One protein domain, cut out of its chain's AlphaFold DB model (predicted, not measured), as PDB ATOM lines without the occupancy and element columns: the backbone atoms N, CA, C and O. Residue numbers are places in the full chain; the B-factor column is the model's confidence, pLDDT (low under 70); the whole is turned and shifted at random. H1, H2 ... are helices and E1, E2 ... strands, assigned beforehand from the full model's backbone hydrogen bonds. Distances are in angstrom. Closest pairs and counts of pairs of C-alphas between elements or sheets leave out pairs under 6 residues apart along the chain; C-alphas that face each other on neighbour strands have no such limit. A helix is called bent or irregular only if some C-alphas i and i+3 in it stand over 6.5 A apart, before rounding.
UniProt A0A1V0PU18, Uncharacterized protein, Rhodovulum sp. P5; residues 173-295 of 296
ATOM      1  N   GLU A 173     211.576 179.245 201.349       87.94
ATOM      2  CA  GLU A 173     212.129 179.778 200.100       87.94
ATOM      3  C   GLU A 173     213.638 179.542 199.964       87.94
ATOM      4  O   GLU A 173     214.141 179.333 198.864       87.94
ATOM      5  N   GLU A 174     214.382 179.593 201.070       88.44
ATOM      6  CA  GLU A 174     215.824 179.342 201.073       88.44
ATOM      7  C   GLU A 174     216.113 177.860 200.830       88.44
ATOM      8  O   GLU A 174     216.981 177.535 200.020       88.44
ATOM      9  N   VAL A 175     215.322 176.974 201.442       89.00
ATOM     10  CA  VAL A 175     215.371 175.532 201.168       89.00
ATOM     11  C   VAL A 175     214.999 175.248 199.714       89.00
ATOM     12  O   VAL A 175     215.714 174.517 199.040       89.00
ATOM     13  N   ALA A 176     213.934 175.865 199.195       91.19
ATOM     14  CA  ALA A 176     213.512 175.683 197.809       91.19
ATOM     15  C   ALA A 176     214.581 176.152 196.807       91.19
ATOM     16  O   ALA A 176     214.825 175.476 195.811       91.19
ATOM     17  N   ARG A 177     215.265 177.276 197.079       92.50
ATOM     18  CA  ARG A 177     216.405 177.731 196.262       92.50
ATOM     19  C   ARG A 177     217.566 176.742 196.299       92.50
ATOM     20  O   ARG A 177     218.138 176.458 195.249       92.50
ATOM     21  N   LEU A 178     217.898 176.209 197.476       92.25
ATOM     22  CA  LEU A 178     218.934 175.185 197.619       92.25
ATOM     23  C   LEU A 178     218.574 173.930 196.810       92.25
ATOM     24  O   LEU A 178     219.388 173.456 196.022       92.25
ATOM     25  N   GLU A 179     217.345 173.433 196.961       94.19
ATOM     26  CA  GLU A 179     216.859 172.236 196.268       94.19
ATOM     27  C   GLU A 179     216.812 172.415 194.748       94.19
ATOM     28  O   GLU A 179     217.146 171.487 194.019       94.19
ATOM     29  N   ALA A 180     216.449 173.604 194.263       95.62
ATOM     30  CA  ALA A 180     216.478 173.916 192.838       95.62
ATOM     31  C   ALA A 180     217.910 173.999 192.285       95.62
ATOM     32  O   ALA A 180     218.165 173.540 191.175       95.62
ATOM     33  N   THR A 181     218.840 174.573 193.056       95.69
ATOM     34  CA  THR A 181     220.241 174.761 192.640       95.69
ATOM     35  C   THR A 181     220.991 173.432 192.560       95.69
ATOM     36  O   THR A 181     221.723 173.210 191.602       95.69
ATOM     37  N   TYR A 182     220.769 172.543 193.531       95.31
ATOM     38  CA  TYR A 182     221.465 171.257 193.665       95.31
ATOM     39  C   TYR A 182     220.559 170.058 193.340       95.31
ATOM     40  O   TYR A 182     220.679 168.986 193.936       95.31
ATOM     41  N   ALA A 183     219.590 170.238 192.437       96.25
ATOM     42  CA  ALA A 183     218.624 169.191 192.099       96.25
ATOM     43  C   ALA A 183     219.282 167.893 191.572       96.25
ATOM     44  O   ALA A 183     218.868 166.817 192.016       96.25
ATOM     45  N   PRO A 184     220.303 167.938 190.683       96.38
ATOM     46  CA  PRO A 184     221.004 166.731 190.231       96.38
ATOM     47  C   PRO A 184     221.698 165.978 191.373       96.38
ATOM     48  O   PRO A 184     221.591 164.758 191.477       96.38
ATOM     49  N   GLU A 185     222.365 166.708 192.265       94.88
ATOM     50  CA  GLU A 185     223.052 166.177 193.436       94.88
ATOM     51  C   GLU A 185     222.060 165.527 194.402       94.88
ATOM     52  O   GLU A 185     222.266 164.400 194.849       94.88
ATOM     53  N   ILE A 186     220.947 166.199 194.693       95.56
ATOM     54  CA  ILE A 186     219.906 165.678 195.585       95.56
ATOM     55  C   ILE A 186     219.259 164.419 194.994       95.56
ATOM     56  O   ILE A 186     219.029 163.456 195.728       95.56
ATOM     57  N   ALA A 187     219.016 164.377 193.680       96.56
ATOM     58  CA  ALA A 187     218.506 163.182 193.009       96.56
ATOM     59  C   ALA A 187     219.485 162.000 193.128       96.56
ATOM     60  O   ALA A 187     219.075 160.884 193.449       96.56
ATOM     61  N   PHE A 188     220.783 162.253 192.956       96.19
ATOM     62  CA  PHE A 188     221.820 161.241 193.145       96.19
ATOM     63  C   PHE A 188     221.918 160.765 194.604       96.19
ATOM     64  O   PHE A 188     222.020 159.569 194.870       96.19
ATOM     65  N   MET A 189     221.811 161.675 195.577       95.38
ATOM     66  CA  MET A 189     221.747 161.309 196.995       95.38
ATOM     67  C   MET A 189     220.543 160.415 197.305       95.38
ATOM     68  O   MET A 189     220.676 159.473 198.087       95.38
ATOM     69  N   GLN A 190     219.381 160.696 196.708       95.56
ATOM     70  CA  GLN A 190     218.177 159.884 196.878       95.56
ATOM     71  C   GLN A 190     218.393 158.465 196.339       95.56
ATOM     72  O   GLN A 190     218.096 157.505 197.047       95.56
ATOM     73  N   GLN A 191     218.999 158.337 195.154       95.62
ATOM     74  CA  GLN A 191     219.372 157.042 194.586       95.62
ATOM     75  C   GLN A 191     220.289 156.251 195.533       95.62
ATOM     76  O   GLN A 191     219.991 155.104 195.849       95.62
ATOM     77  N   ILE A 192     221.352 156.875 196.060       93.31
ATOM     78  CA  ILE A 192     222.263 156.213 197.011       93.31
ATOM     79  C   ILE A 192     221.496 155.688 198.226       93.31
ATOM     80  O   ILE A 192     221.752 154.573 198.672       93.31
ATOM     81  N   VAL A 193     220.588 156.492 198.792       91.56
ATOM     82  CA  VAL A 193     219.803 156.093 199.968       91.56
ATOM     83  C   VAL A 193     218.933 154.875 199.675       91.56
ATOM     84  O   VAL A 193     218.869 153.978 200.517       91.56
ATOM     85  N   ASP A 194     218.273 154.852 198.520       91.31
ATOM     86  CA  ASP A 194     217.353 153.780 198.143       91.31
ATOM     87  C   ASP A 194     218.109 152.484 197.780       91.31
ATOM     88  O   ASP A 194     217.655 151.390 198.119       91.31
ATOM     89  N   ASP A 195     219.314 152.598 197.212       91.25
ATOM     90  CA  ASP A 195     220.186 151.457 196.903       91.25
ATOM     91  C   ASP A 195     220.853 150.864 198.156       91.25
ATOM     92  O   ASP A 195     221.143 149.662 198.215       91.25
ATOM     93  N   LEU A 196     221.108 151.693 199.180       87.12
ATOM     94  CA  LEU A 196     221.981 151.333 200.299       87.12
ATOM     95  C   LEU A 196     221.509 150.068 201.022       87.12
ATOM     96  O   LEU A 196     222.325 149.244 201.434       87.12
ATOM     97  N   ASP A 197     220.201 149.875 201.186       84.81
ATOM     98  CA  ASP A 197     219.692 148.696 201.882       84.81
ATOM     99  C   ASP A 197     220.028 147.385 201.166       84.81
ATOM    100  O   ASP A 197     220.494 146.448 201.822       84.81
ATOM    101  N   ALA A 198     219.881 147.348 199.841       86.88
ATOM    102  CA  ALA A 198     220.209 146.182 199.029       86.88
ATOM    103  C   ALA A 198     221.723 145.927 198.985       86.88
ATOM    104  O   ALA A 198     222.164 144.788 199.149       86.88
ATOM    105  N   VAL A 199     222.531 146.983 198.844       87.25
ATOM    106  CA  VAL A 199     223.996 146.852 198.780       87.25
ATOM    107  C   VAL A 199     224.554 146.269 200.080       87.25
ATOM    108  O   VAL A 199     225.396 145.375 200.029       87.25
ATOM    109  N   TYR A 200     224.042 146.700 201.239       80.88
ATOM    110  CA  TYR A 200     224.430 146.130 202.537       80.88
ATOM    111  C   TYR A 200     223.935 144.711 202.765       80.88
ATOM    112  O   TYR A 200     224.567 143.968 203.506       80.88
ATOM    113  N   ALA A 201     222.791 144.334 202.197       83.94
ATOM    114  CA  ALA A 201     222.336 142.953 202.294       83.94
ATOM    115  C   ALA A 201     223.281 141.999 201.541       83.94
ATOM    116  O   ALA A 201     223.384 140.832 201.907       83.94
ATOM    117  N   ALA A 202     223.976 142.503 200.517       85.81
ATOM    118  CA  ALA A 202     224.892 141.733 199.682       85.81
ATOM    119  C   ALA A 202     226.366 141.783 200.129       85.81
ATOM    120  O   ALA A 202     227.147 140.939 199.693       85.81
ATOM    121  N   HIS A 203     226.766 142.746 200.969       80.81
ATOM    122  CA  HIS A 203     228.173 142.959 201.324       80.81
ATOM    123  C   HIS A 203     228.359 143.281 202.811       80.81
ATOM    124  O   HIS A 203     227.703 144.171 203.352       80.81
ATOM    125  N   ASP A 204     229.349 142.642 203.441       74.38
ATOM    126  CA  ASP A 204     229.737 142.933 204.830       74.38
ATOM    127  C   ASP A 204     230.375 144.327 204.983       74.38
ATOM    128  O   ASP A 204     230.291 144.956 206.042       74.38
ATOM    129  N   THR A 205     231.003 144.842 203.917       75.44
ATOM    130  CA  THR A 205     231.562 146.201 203.860       75.44
ATOM    131  C   THR A 205     231.352 146.823 202.482       75.44
ATOM    132  O   THR A 205     231.334 146.119 201.478       75.44
ATOM    133  N   LEU A 206     231.241 148.154 202.421       76.31
ATOM    134  CA  LEU A 206     231.126 148.880 201.149       76.31
ATOM    135  C   LEU A 206     232.484 149.111 200.464       76.31
ATOM    136  O   LEU A 206     232.530 149.378 199.263       76.31
ATOM    137  N   SER A 207     233.589 149.018 201.210       77.75
ATOM    138  CA  SER A 207     234.932 149.273 200.686       77.75
ATOM    139  C   SER A 207     235.317 148.222 199.646       77.75
ATOM    140  O   SER A 207     235.207 147.027 199.898       77.75
ATOM    141  N   GLY A 208     235.795 148.668 198.484       77.62
ATOM    142  CA  GLY A 208     236.210 147.779 197.393       77.62
ATOM    143  C   GLY A 208     235.063 147.197 196.560       77.62
ATOM    144  O   GLY A 208     235.327 146.429 195.641       77.62
ATOM    145  N   THR A 209     233.808 147.569 196.837       86.38
ATOM    146  CA  THR A 209     232.678 147.221 195.961       86.38
ATOM    147  C   THR A 209     232.692 148.073 194.690       86.38
ATOM    148  O   THR A 209     233.112 149.234 194.708       86.38
ATOM    149  N   THR A 210     232.194 147.518 193.582       89.62
ATOM    150  CA  THR A 210     231.988 148.280 192.337       89.62
ATOM    151  C   THR A 210     231.017 149.433 192.561       89.62
ATOM    152  O   THR A 210     231.305 150.552 192.154       89.62
ATOM    153  N   TRP A 211     229.947 149.193 193.326       90.38
ATOM    154  CA  TRP A 211     228.979 150.219 193.713       90.38
ATOM    155  C   TRP A 211     229.644 151.422 194.397       90.38
ATOM    156  O   TRP A 211     229.346 152.566 194.061       90.38
ATOM    157  N   ALA A 212     230.585 151.195 195.321       87.44
ATOM    158  CA  ALA A 212     231.291 152.288 195.989       87.44
ATOM    159  C   ALA A 212     232.201 153.074 195.030       87.44
ATOM    160  O   ALA A 212     232.278 154.296 195.143       87.44
ATOM    161  N   ALA A 213     232.867 152.402 194.085       86.88
ATOM    162  CA  ALA A 213     233.703 153.053 193.075       86.88
ATOM    163  C   ALA A 213     232.873 153.868 192.062       86.88
ATOM    164  O   ALA A 213     233.238 154.994 191.715       86.88
ATOM    165  N   GLU A 214     231.731 153.335 191.631       90.69
ATOM    166  CA  GLU A 214     230.771 154.022 190.758       90.69
ATOM    167  C   GLU A 214     230.162 155.235 191.465       90.69
ATOM    168  O   GLU A 214     230.163 156.338 190.920       90.69
ATOM    169  N   THR A 215     229.750 155.061 192.724       90.69
ATOM    170  CA  THR A 215     229.228 156.146 193.564       90.69
ATOM    171  C   THR A 215     230.270 157.249 193.759       90.69
ATOM    172  O   THR A 215     229.943 158.429 193.671       90.69
ATOM    173  N   ALA A 216     231.537 156.884 193.987       87.19
ATOM    174  CA  ALA A 216     232.642 157.834 194.105       87.19
ATOM    175  C   ALA A 216     232.863 158.642 192.822       87.19
ATOM    176  O   ALA A 216     233.061 159.855 192.874       87.19
ATOM    177  N   THR A 217     232.829 157.963 191.676       88.94
ATOM    178  CA  THR A 217     233.020 158.587 190.362       88.94
ATOM    179  C   THR A 217     231.887 159.566 190.073       88.94
ATOM    180  O   THR A 217     232.149 160.745 189.849       88.94
ATOM    181  N   ALA A 218     230.635 159.129 190.221       91.69
ATOM    182  CA  ALA A 218     229.468 159.985 190.027       91.69
ATOM    183  C   ALA A 218     229.435 161.173 191.008       91.69
ATOM    184  O   ALA A 218     229.099 162.290 190.615       91.69
ATOM    185  N   ALA A 219     229.846 160.980 192.268       89.19
ATOM    186  CA  ALA A 219     229.956 162.073 193.233       89.19
ATOM    187  C   ALA A 219     231.012 163.121 192.824       89.19
ATOM    188  O   ALA A 219     230.811 164.320 193.035       89.19
ATOM    189  N   ASN A 220     232.130 162.694 192.231       86.88
ATOM    190  CA  ASN A 220     233.142 163.612 191.707       86.88
ATOM    191  C   ASN A 220     232.645 164.358 190.462       86.88
ATOM    192  O   ASN A 220     232.872 165.564 190.354       86.88
ATOM    193  N   ASP A 221     231.935 163.678 189.559       89.50
ATOM    194  CA  ASP A 221     231.365 164.283 188.349       89.50
ATOM    195  C   ASP A 221     230.320 165.353 188.690       89.50
ATOM    196  O   ASP A 221     230.304 166.434 188.099       89.50
ATOM    197  N   LEU A 222     229.512 165.087 189.718       89.56
ATOM    198  CA  LEU A 222     228.561 166.029 190.313       89.56
ATOM    199  C   LEU A 222     229.222 167.051 191.254       89.56
ATOM    200  O   LEU A 222     228.537 167.861 191.867       89.56
ATOM    201  N   ARG A 223     230.556 167.036 191.370       86.81
ATOM    202  CA  ARG A 223     231.356 168.012 192.128       86.81
ATOM    203  C   ARG A 223     230.914 168.187 193.579       86.81
ATOM    204  O   ARG A 223     230.998 169.288 194.125       86.81
ATOM    205  N   PHE A 224     230.492 167.108 194.237       83.19
ATOM    206  CA  PHE A 224     230.170 167.177 195.659       83.19
ATOM    207  C   PHE A 224     231.375 167.689 196.449       83.19
ATOM    208  O   PHE A 224     232.431 167.057 196.486       83.19
ATOM    209  N   ARG A 225     231.196 168.808 197.160       77.25
ATOM    210  CA  ARG A 225     232.226 169.323 198.071       77.25
ATOM    211  C   ARG A 225     232.525 168.317 199.174       77.25
ATOM    212  O   ARG A 225     233.683 168.095 199.533       77.25
ATOM    213  N   ARG A 226     231.460 167.737 199.732       81.75
ATOM    214  CA  ARG A 226     231.531 166.583 200.619       81.75
ATOM    215  C   ARG A 226     230.263 165.761 200.521       81.75
ATOM    216  O   ARG A 226     229.177 166.324 200.604       81.75
ATOM    217  N   LEU A 227     230.416 164.449 200.426       84.94
ATOM    218  CA  LEU A 227     229.317 163.491 200.480       84.94
ATOM    219  C   LEU A 227     229.659 162.407 201.500       84.94
ATOM    220  O   LEU A 227     230.768 161.875 201.506       84.94
ATOM    221  N   TYR A 228     228.712 162.141 202.390       85.62
ATOM    222  CA  TYR A 228     228.833 161.234 203.515       85.62
ATOM    223  C   TYR A 228     227.725 160.186 203.459       85.62
ATOM    224  O   TYR A 228     226.549 160.539 203.477       85.62
ATOM    225  N   VAL A 229     228.097 158.907 203.440       84.81
ATOM    226  CA  VAL A 229     227.154 157.777 203.390       84.81
ATOM    227  C   VAL A 229     227.297 156.927 204.648       84.81
ATOM    228  O   VAL A 229     228.415 156.573 205.043       84.81
ATOM    229  N   ALA A 230     226.172 156.598 205.289       80.88
ATOM    230  CA  ALA A 230     226.175 155.864 206.549       80.88
ATOM    231  C   ALA A 230     224.999 154.917 206.737       80.88
ATOM    232  O   ALA A 230     223.867 155.218 206.364       80.88
ATOM    233  N   LYS A 231     225.281 153.829 207.456       76.25
ATOM    234  CA  LYS A 231     224.301 152.887 207.996       76.25
ATOM    235  C   LYS A 231     224.864 152.255 209.273       76.25
ATOM    236  O   LYS A 231     226.063 152.004 209.352       76.25
ATOM    237  N   LYS A 232     224.010 152.014 210.278       61.72
ATOM    238  CA  LYS A 232     224.303 151.174 211.465       61.72
ATOM    239  C   LYS A 232     225.694 151.401 212.118       61.72
ATOM    240  O   LYS A 232     226.397 150.441 212.406       61.72
ATOM    241  N   TYR A 233     226.049 152.667 212.379       53.25
ATOM    242  CA  TYR A 233     227.266 153.138 213.086       53.25
ATOM    243  C   TYR A 233     228.588 153.218 212.331       53.25
ATOM    244  O   TYR A 233     229.575 153.635 212.936       53.25
ATOM    245  N   ALA A 234     228.639 152.912 211.040       53.41
ATOM    246  CA  ALA A 234     229.877 153.108 210.303       53.41
ATOM    247  C   ALA A 234     229.758 154.172 209.204       53.41
ATOM    248  O   ALA A 234     228.697 154.436 208.626       53.41
ATOM    249  N   HIS A 235     230.882 154.863 209.053       56.50
ATOM    250  CA  HIS A 235     231.135 155.998 208.185       56.50
ATOM    251  C   HIS A 235     231.892 155.429 206.990       56.50
ATOM    252  O   HIS A 235     233.064 155.093 207.137       56.50
ATOM    253  N   TYR A 236     231.233 155.226 205.854       59.03
ATOM    254  CA  TYR A 236     231.814 154.346 204.835       59.03
ATOM    255  C   TYR A 236     232.427 155.087 203.661       59.03
ATOM    256  O   TYR A 236     233.401 154.604 203.096       59.03
ATOM    257  N   LEU A 237     231.897 156.258 203.306       60.69
ATOM    258  CA  LEU A 237     232.394 157.034 202.177       60.69
ATOM    259  C   LEU A 237     232.407 158.517 202.541       60.69
ATOM    260  O   LEU A 237     231.390 159.065 202.969       60.69
ATOM    261  N   VAL A 238     233.580 159.137 202.407       59.25
ATOM    262  CA  VAL A 238     233.780 160.586 202.489       59.25
ATOM    263  C   VAL A 238     234.504 161.001 201.219       59.25
ATOM    264  O   VAL A 238     235.671 160.670 201.035       59.25
ATOM    265  N   PHE A 239     233.816 161.740 200.363       64.19
ATOM    266  CA  PHE A 239     234.415 162.359 199.180       64.19
ATOM    267  C   PHE A 239     234.713 163.830 199.485       64.19
ATOM    268  O   PHE A 239     233.936 164.447 200.209       64.19
ATOM    269  N   GLY A 240     235.833 164.378 199.002       55.66
ATOM    270  CA  GLY A 240     236.148 165.811 199.115       55.66
ATOM    271  C   GLY A 240     237.577 166.144 199.561       55.66
ATOM    272  O   GLY A 240     238.184 165.451 200.378       55.66
ATOM    273  N   SER A 241     238.113 167.252 199.041       42.12
ATOM    274  CA  SER A 241     239.434 167.786 199.386       42.12
ATOM    275  C   SER A 241     239.369 168.767 200.566       42.12
ATOM    276  O   SER A 241     238.683 169.786 200.496       42.12
ATOM    277  N   GLY A 242     240.152 168.523 201.624       46.09
ATOM    278  CA  GLY A 242     240.754 169.615 202.407       46.09
ATOM    279  C   GLY A 242     240.054 170.139 203.670       46.09
ATOM    280  O   GLY A 242     240.571 171.077 204.265       46.09
ATOM    281  N   LEU A 243     238.957 169.555 204.159       43.25
ATOM    282  CA  LEU A 243     238.409 169.896 205.490       43.25
ATOM    283  C   LEU A 243     238.681 168.765 206.491       43.25
ATOM    284  O   LEU A 243     237.790 168.016 206.892       43.25
ATOM    285  N   HIS A 244     239.953 168.632 206.877       39.34
ATOM    286  CA  HIS A 244     240.400 167.851 208.037       39.34
ATOM    287  C   HIS A 244     240.191 168.638 209.330       39.34
ATOM    288  O   HIS A 244     241.113 168.945 210.071       39.34
ATOM    289  N   SER A 245     238.946 168.974 209.608       41.50
ATOM    290  CA  SER A 245     238.455 169.035 210.970       41.50
ATOM    291  C   SER A 245     236.950 168.958 210.865       41.50
ATOM    292  O   SER A 245     236.326 169.459 209.928       41.50
ATOM    293  N   THR A 246     236.367 168.229 211.797       43.03
ATOM    294  CA  THR A 246     234.995 168.423 212.220       43.03
ATOM    295  C   THR A 246     234.707 169.918 212.211       43.03
ATOM    296  O   THR A 246     235.147 170.645 213.100       43.03
ATOM    297  N   ALA A 247     233.989 170.381 211.188       40.72
ATOM    298  CA  ALA A 247     233.064 171.473 211.362       40.72
ATOM    299  C   ALA A 247     232.266 171.100 212.613       40.72
ATOM    300  O   ALA A 247     231.374 170.249 212.551       40.72
ATOM    301  N   GLU A 248     232.698 171.609 213.769       42.03
ATOM    302  CA  GLU A 248     231.898 171.595 214.977       42.03
ATOM    303  C   GLU A 248     230.525 172.043 214.516       42.03
ATOM    304  O   GLU A 248     230.397 173.094 213.884       42.03
ATOM    305  N   ARG A 249     229.522 171.192 214.733       47.88
ATOM    306  CA  ARG A 249     228.119 171.514 214.509       47.88
ATOM    307  C   ARG A 249     227.783 172.740 215.367       47.88
ATOM    308  O   ARG A 249     227.212 172.623 216.440       47.88
ATOM    309  N   ARG A 250     228.118 173.934 214.888       46.16
ATOM    310  CA  ARG A 250     227.445 175.184 215.220       46.16
ATOM    311  C   ARG A 250     226.337 175.302 214.186       46.16
ATOM    312  O   ARG A 250     226.470 175.983 213.171       46.16
ATOM    313  N   GLY A 251     225.364 174.403 214.312       49.94
ATOM    314  CA  GLY A 251     224.187 174.390 213.459       49.94
ATOM    315  C   GLY A 251     223.214 175.396 214.037       49.94
ATOM    316  O   GLY A 251     222.507 175.061 214.978       49.94
ATOM    317  N   ASP A 252     223.221 176.619 213.515       56.94
ATOM    318  CA  ASP A 252     222.373 177.692 214.042       56.94
ATOM    319  C   ASP A 252     220.914 177.533 213.596       56.94
ATOM    320  O   ASP A 252     220.022 178.075 214.235       56.94
ATOM    321  N   MET A 253     220.649 176.800 212.503       59.62
ATOM    322  CA  MET A 253     219.295 176.607 211.973       59.62
ATOM    323  C   MET A 253     219.129 175.234 211.325       59.62
ATOM    324  O   MET A 253     219.955 174.836 210.497       59.62
ATOM    325  N   ILE A 254     218.045 174.538 211.675       70.62
ATOM    326  CA  ILE A 254     217.680 173.220 211.141       70.62
ATOM    327  C   ILE A 254     216.255 173.298 210.587       70.62
ATOM    328  O   ILE A 254     215.319 173.717 211.264       70.62
ATOM    329  N   PHE A 255     216.088 172.862 209.349       76.50
ATOM    330  CA  PHE A 255     214.817 172.597 208.700       76.50
ATOM    331  C   PHE A 255     214.661 171.087 208.527       76.50
ATOM    332  O   PHE A 255     215.590 170.412 208.095       76.50
ATOM    333  N   ARG A 256     213.487 170.545 208.853       78.00
ATOM    334  CA  ARG A 256     213.184 169.121 208.679       78.00
ATOM    335  C   ARG A 256     211.855 168.955 207.964       78.00
ATOM    336  O   ARG A 256     210.829 169.420 208.457       78.00
ATOM    337  N   ARG A 257     211.864 168.240 206.838       80.00
ATOM    338  CA  ARG A 257     210.668 167.910 206.053       80.00
ATOM    339  C   ARG A 257     210.694 166.438 205.666       80.00
ATOM    340  O   ARG A 257     211.460 166.011 204.808       80.00
ATOM    341  N   GLY A 258     209.830 165.645 206.300       83.75
ATOM    342  CA  GLY A 258     209.731 164.210 206.035       83.75
ATOM    343  C   GLY A 258     211.052 163.476 206.294       83.75
ATOM    344  O   GLY A 258     211.498 163.383 207.437       83.75
ATOM    345  N   ARG A 259     211.651 162.939 205.224       85.25
ATOM    346  CA  ARG A 259     212.931 162.204 205.231       85.25
ATOM    347  C   ARG A 259     214.160 163.108 205.051       85.25
ATOM    348  O   ARG A 259     215.259 162.580 204.939       85.25
ATOM    349  N   VAL A 260     213.985 164.428 205.014       87.00
ATOM    350  CA  VAL A 260     215.056 165.390 204.730       87.00
ATOM    351  C   VAL A 260     215.312 166.296 205.927       87.00
ATOM    352  O   VAL A 260     214.374 166.901 206.449       87.00
ATOM    353  N   ASP A 261     216.587 166.443 206.285       86.25
ATOM    354  CA  ASP A 261     217.077 167.500 207.168       86.25
ATOM    355  C   ASP A 261     217.991 168.443 206.378       86.25
ATOM    356  O   ASP A 261     218.947 168.003 205.737       86.25
ATOM    357  N   VAL A 262     217.738 169.744 206.470       86.06
ATOM    358  CA  VAL A 262     218.587 170.804 205.924       86.06
ATOM    359  C   VAL A 262     219.076 171.657 207.078       86.06
ATOM    360  O   VAL A 262     218.297 172.029 207.951       86.06
ATOM    361  N   TRP A 263     220.354 171.990 207.115       83.81
ATOM    362  CA  TRP A 263     220.880 172.892 208.130       83.81
ATOM    363  C   TRP A 263     221.850 173.894 207.521       83.81
ATOM    364  O   TRP A 263     222.426 173.650 206.462       83.81
ATOM    365  N   ARG A 264     222.063 175.020 208.210       80.44
ATOM    366  CA  ARG A 264     223.106 176.000 207.876       80.44
ATOM    367  C   ARG A 264     224.168 176.013 208.964       80.44
ATOM    368  O   ARG A 264     223.833 176.010 210.146       80.44
ATOM    369  N   SER A 265     225.438 176.041 208.582       72.69
ATOM    370  CA  SER A 265     226.532 176.127 209.549       72.69
ATOM    371  C   SER A 265     227.674 176.978 209.005       72.69
ATOM    372  O   SER A 265     227.903 177.032 207.796       72.69
ATOM    373  N   ALA A 266     228.344 177.698 209.901       64.81
ATOM    374  CA  ALA A 266     229.511 178.507 209.589       64.81
ATOM    375  C   ALA A 266     230.779 177.773 210.031       64.81
ATOM    376  O   ALA A 266     230.877 177.292 211.160       64.81
ATOM    377  N   THR A 267     231.777 177.722 209.153       61.62
ATOM    378  CA  THR A 267     233.131 177.304 209.541       61.62
ATOM    379  C   THR A 267     233.733 178.340 210.494       61.62
ATOM    380  O   THR A 267     233.313 179.499 210.505       61.62
ATOM    381  N   GLN A 268     234.780 177.973 211.242       51.12
ATOM    382  CA  GLN A 268     235.526 178.919 212.089       51.12
ATOM    383  C   GLN A 268     236.106 180.127 211.310       51.12
ATOM    384  O   GLN A 268     236.454 181.128 211.925       51.12
ATOM    385  N   GLY A 269     236.149 180.074 209.971       58.34
ATOM    386  CA  GLY A 269     236.522 181.187 209.090       58.34
ATOM    387  C   GLY A 269     235.354 182.025 208.549       58.34
ATOM    388  O   GLY A 269     235.556 182.808 207.628       58.34
ATOM    389  N   GLY A 270     234.126 181.841 209.049       61.38
ATOM    390  CA  GLY A 270     232.944 182.602 208.615       61.38
ATOM    391  C   GLY A 270     232.348 182.170 207.270       61.38
ATOM    392  O   GLY A 270     231.375 182.769 206.811       61.38
ATOM    393  N   VAL A 271     232.890 181.124 206.636       63.75
ATOM    394  CA  VAL A 271     232.312 180.551 205.411       63.75
ATOM    395  C   VAL A 271     231.097 179.720 205.792       63.75
ATOM    396  O   VAL A 271     231.225 178.753 206.550       63.75
ATOM    397  N   TRP A 272     229.940 180.096 205.256       73.31
ATOM    398  CA  TRP A 272     228.674 179.398 205.446       73.31
ATOM    399  C   TRP A 272     228.509 178.271 204.428       73.31
ATOM    400  O   TRP A 272     228.776 178.461 203.244       73.31
ATOM    401  N   TYR A 273     228.030 177.123 204.894       81.38
ATOM    402  CA  TYR A 273     227.646 175.981 204.068       81.38
ATOM    403  C   TYR A 273     226.273 175.461 204.494       81.38
ATOM    404  O   TYR A 273     225.829 175.653 205.635       81.38
ATOM    405  N   TYR A 274     225.616 174.791 203.554       86.31
ATOM    406  CA  TYR A 274     224.358 174.094 203.766       86.31
ATOM    407  C   TYR A 274     224.646 172.611 203.861       86.31
ATOM    408  O   TYR A 274     225.331 172.044 203.015       86.31
ATOM    409  N   GLY A 275     224.135 171.971 204.897       88.25
ATOM    410  CA  GLY A 275     224.090 170.525 204.940       88.25
ATOM    411  C   GLY A 275     222.726 170.040 204.530       88.25
ATOM    412  O   GLY A 275     221.725 170.540 205.036       88.25
ATOM    413  N   TYR A 276     222.699 169.037 203.668       91.00
ATOM    414  CA  TYR A 276     221.480 168.371 203.239       91.00
ATOM    415  C   TYR A 276     221.601 166.893 203.583       91.00
ATOM    416  O   TYR A 276     222.598 166.265 203.240       91.00
ATOM    417  N   THR A 277     220.642 166.335 204.314       90.88
ATOM    418  CA  THR A 277     220.643 164.926 204.722       90.88
ATOM    419  C   THR A 277     219.346 164.258 204.316       90.88
ATOM    420  O   THR A 277     218.279 164.725 204.696       90.88
ATOM    421  N   ILE A 278     219.451 163.133 203.611       92.38
ATOM    422  CA  ILE A 278     218.328 162.262 203.262       92.38
ATOM    423  C   ILE A 278     218.427 160.990 204.106       92.38
ATOM    424  O   ILE A 278     219.469 160.334 204.134       92.38
ATOM    425  N   HIS A 279     217.341 160.635 204.787       88.62
ATOM    426  CA  HIS A 279     217.216 159.416 205.592       88.62
ATOM    427  C   HIS A 279     216.488 158.330 204.799       88.62
ATOM    428  O   HIS A 279     215.527 158.642 204.113       88.62
ATOM    429  N   GLY A 280     216.898 157.066 204.900       86.62
ATOM    430  CA  GLY A 280     216.339 155.898 204.195       86.62
ATOM    431  C   GLY A 280     215.105 155.271 204.828       86.62
ATOM    432  O   GLY A 280     214.384 154.517 204.189       86.62
ATOM    433  N   GLY A 281     214.826 155.588 206.088       80.06
ATOM    434  CA  GLY A 281     213.773 154.933 206.849       80.06
ATOM    435  C   GLY A 281     213.684 155.464 208.272       80.06
ATOM    436  O   GLY A 281     214.195 156.540 208.583       80.06
ATOM    437  N   ARG A 282     213.012 154.709 209.144       66.50
ATOM    438  CA  ARG A 282     212.868 155.049 210.567       66.50
ATOM    439  C   ARG A 282     213.929 154.324 211.401       66.50
ATOM    440  O   ARG A 282     214.198 153.151 211.169       66.50
ATOM    441  N   GLY A 283     214.468 155.007 212.412       64.56
ATOM    442  CA  GLY A 283     215.363 154.427 213.421       64.56
ATOM    443  C   GLY A 283     216.836 154.825 213.277       64.56
ATOM    444  O   GLY A 283     217.289 155.249 212.219       64.56
ATOM    445  N   ALA A 284     217.599 154.658 214.362       61.19
ATOM    446  CA  ALA A 284     219.000 155.090 214.471       61.19
ATOM    447  C   ALA A 284     219.973 154.378 213.506       61.19
ATOM    448  O   ALA A 284     221.116 154.803 213.347       61.19
ATOM    449  N   HIS A 285     219.535 153.292 212.862       71.50
ATOM    450  CA  HIS A 285     220.333 152.516 211.906       71.50
ATOM    451  C   HIS A 285     219.886 152.673 210.456       71.50
ATOM    452  O   HIS A 285     220.453 151.999 209.594       71.50
ATOM    453  N   ALA A 286     218.887 153.519 210.193       80.81
ATOM    454  CA  ALA A 286     218.437 153.763 208.836       80.81
ATOM    455  C   ALA A 286     219.600 154.294 207.974       80.81
ATOM    456  O   ALA A 286     220.452 155.033 208.490       80.81
ATOM    457  N   PRO A 287     219.647 153.934 206.679       85.19
ATOM    458  CA  PRO A 287     220.520 154.583 205.713       85.19
ATOM    459  C   PRO A 287     220.432 156.099 205.833       85.19
ATOM    460  O   PRO A 287     219.344 156.647 206.011       85.19
ATOM    461  N   ARG A 288     221.555 156.795 205.718       87.88
ATOM    462  CA  ARG A 288     221.548 158.246 205.554       87.88
ATOM    463  C   ARG A 288     222.659 158.687 204.628       87.88
ATOM    464  O   ARG A 288     223.775 158.166 204.693       87.88
ATOM    465  N   VAL A 289     222.344 159.680 203.811       89.62
ATOM    466  CA  VAL A 289     223.297 160.346 202.929       89.62
ATOM    467  C   VAL A 289     223.273 161.828 203.248       89.62
ATOM    468  O   VAL A 289     222.213 162.449 203.231       89.62
ATOM    469  N   THR A 290     224.435 162.388 203.568       89.81
ATOM    470  CA  THR A 290     224.607 163.801 203.905       89.81
ATOM    471  C   THR A 290     225.580 164.446 202.933       89.81
ATOM    472  O   THR A 290     226.696 163.963 202.777       89.81
ATOM    473  N   ALA A 291     225.192 165.565 202.335       89.56
ATOM    474  CA  ALA A 291     226.060 166.382 201.502       89.56
ATOM    475  C   ALA A 291     226.272 167.769 202.107       89.56
ATOM    476  O   ALA A 291     225.419 168.270 202.845       89.56
ATOM    477  N   LEU A 292     227.421 168.370 201.795       87.44
ATOM    478  CA  LEU A 292     227.695 169.781 202.047       87.44
ATOM    479  C   LEU A 292     227.655 170.546 200.732       87.44
ATOM    480  O   LEU A 292     228.400 170.221 199.809       87.44
ATOM    481  N   PHE A 293     226.830 171.580 200.698       86.62
ATOM    482  CA  PHE A 293     226.657 172.479 199.574       86.62
ATOM    483  C   PHE A 293     227.133 173.882 199.931       86.62
ATOM    484  O   PHE A 293     227.038 174.327 201.082       86.62
ATOM    485  N   ASP A 294     227.635 174.586 198.924       82.44
ATOM    486  CA  ASP A 294     227.917 176.007 199.047       82.44
ATOM    487  C   ASP A 294     226.609 176.800 199.052       82.44
ATOM    488  O   ASP A 294     225.543 176.307 198.668       82.44
ATOM    489  N   ARG A 295     226.679 178.040 199.533       77.12
ATOM    490  CA  ARG A 295     225.515 178.920 199.548       77.12
ATOM    491  C   ARG A 295     225.032 179.171 198.109       77.12
ATOM    492  O   ARG A 295     225.865 179.599 197.310       77.12
TER     493      ARG A 295
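Overview. This is residues 173 to 295 of the 296 residues of an uncharacterized protein of Rhodovulum sp. P5 (UniProt A0A1V0PU18). A twisted wall of six antiparallel strands has three helices over one face, in two layers, and no named helix over the other. H2 runs along the inner strands, H3 beside it over edge strand E2, and short H1 crosses E4 and E5. The printed part has 123 residues with H1 to H3, then E1 to E6; the sheet order is E2 E1 E6 E5 E4 E3, the class mixed. It is compact, with a radius of gyration of the C-alphas of 14.3 A and spans of 41 by 32 by 26 A.

Arrangement. H1, residues 173 to 181, runs across the strands, at 82 degrees to E4, residues 260 to 266, on the local plane. H2, residues 183 to 202, runs along the strands; its closest C-alphas to E6, residues 288 to 294, are Met 189 and Val 289, 6.2 A. H3, residues 210 to 221, is close to H2 but not clearly touching, closest C-alphas Ile 192 and Thr 215, 7.8 A. E1, residues 226 to 231, and E2, residues 234 to 239, form a hairpin, with N 236 and O 229 at 3.2 A; between E1 and E6, N 228 and O 290 are 2.7 A apart. E3, residues 251 to 257, E4, E5, residues 272 to 279, and E6 form a meander, each the antiparallel neighbour of the one before: N 255 and O 262 are 2.7 A apart, N 277 and O 261 2.8 A, N 291 and O 276 2.8 A. Every O i to N i+4 pair is within hydrogen-bond range in H1 and H3, and 14 of 16 in H2.

Along the chain. H1 begins at C-alpha 173 (212.129, 179.778, 200.100). H2, 29.2 A long, has a kink of 38 degrees near residue 196 and is only just irregular: C-alphas 194 and 197 are 6.7 A apart. E5 is 23.0 A long, and E6 ends at C-alpha 294 (227.917, 176.007, 199.047).

Size, cuts and confidence. The printed part has no cut. The link from E2 to E3, 11 residues, is long. pLDDT is under 70 in residues 232 to 253, 266 to 271 and 282 to 284.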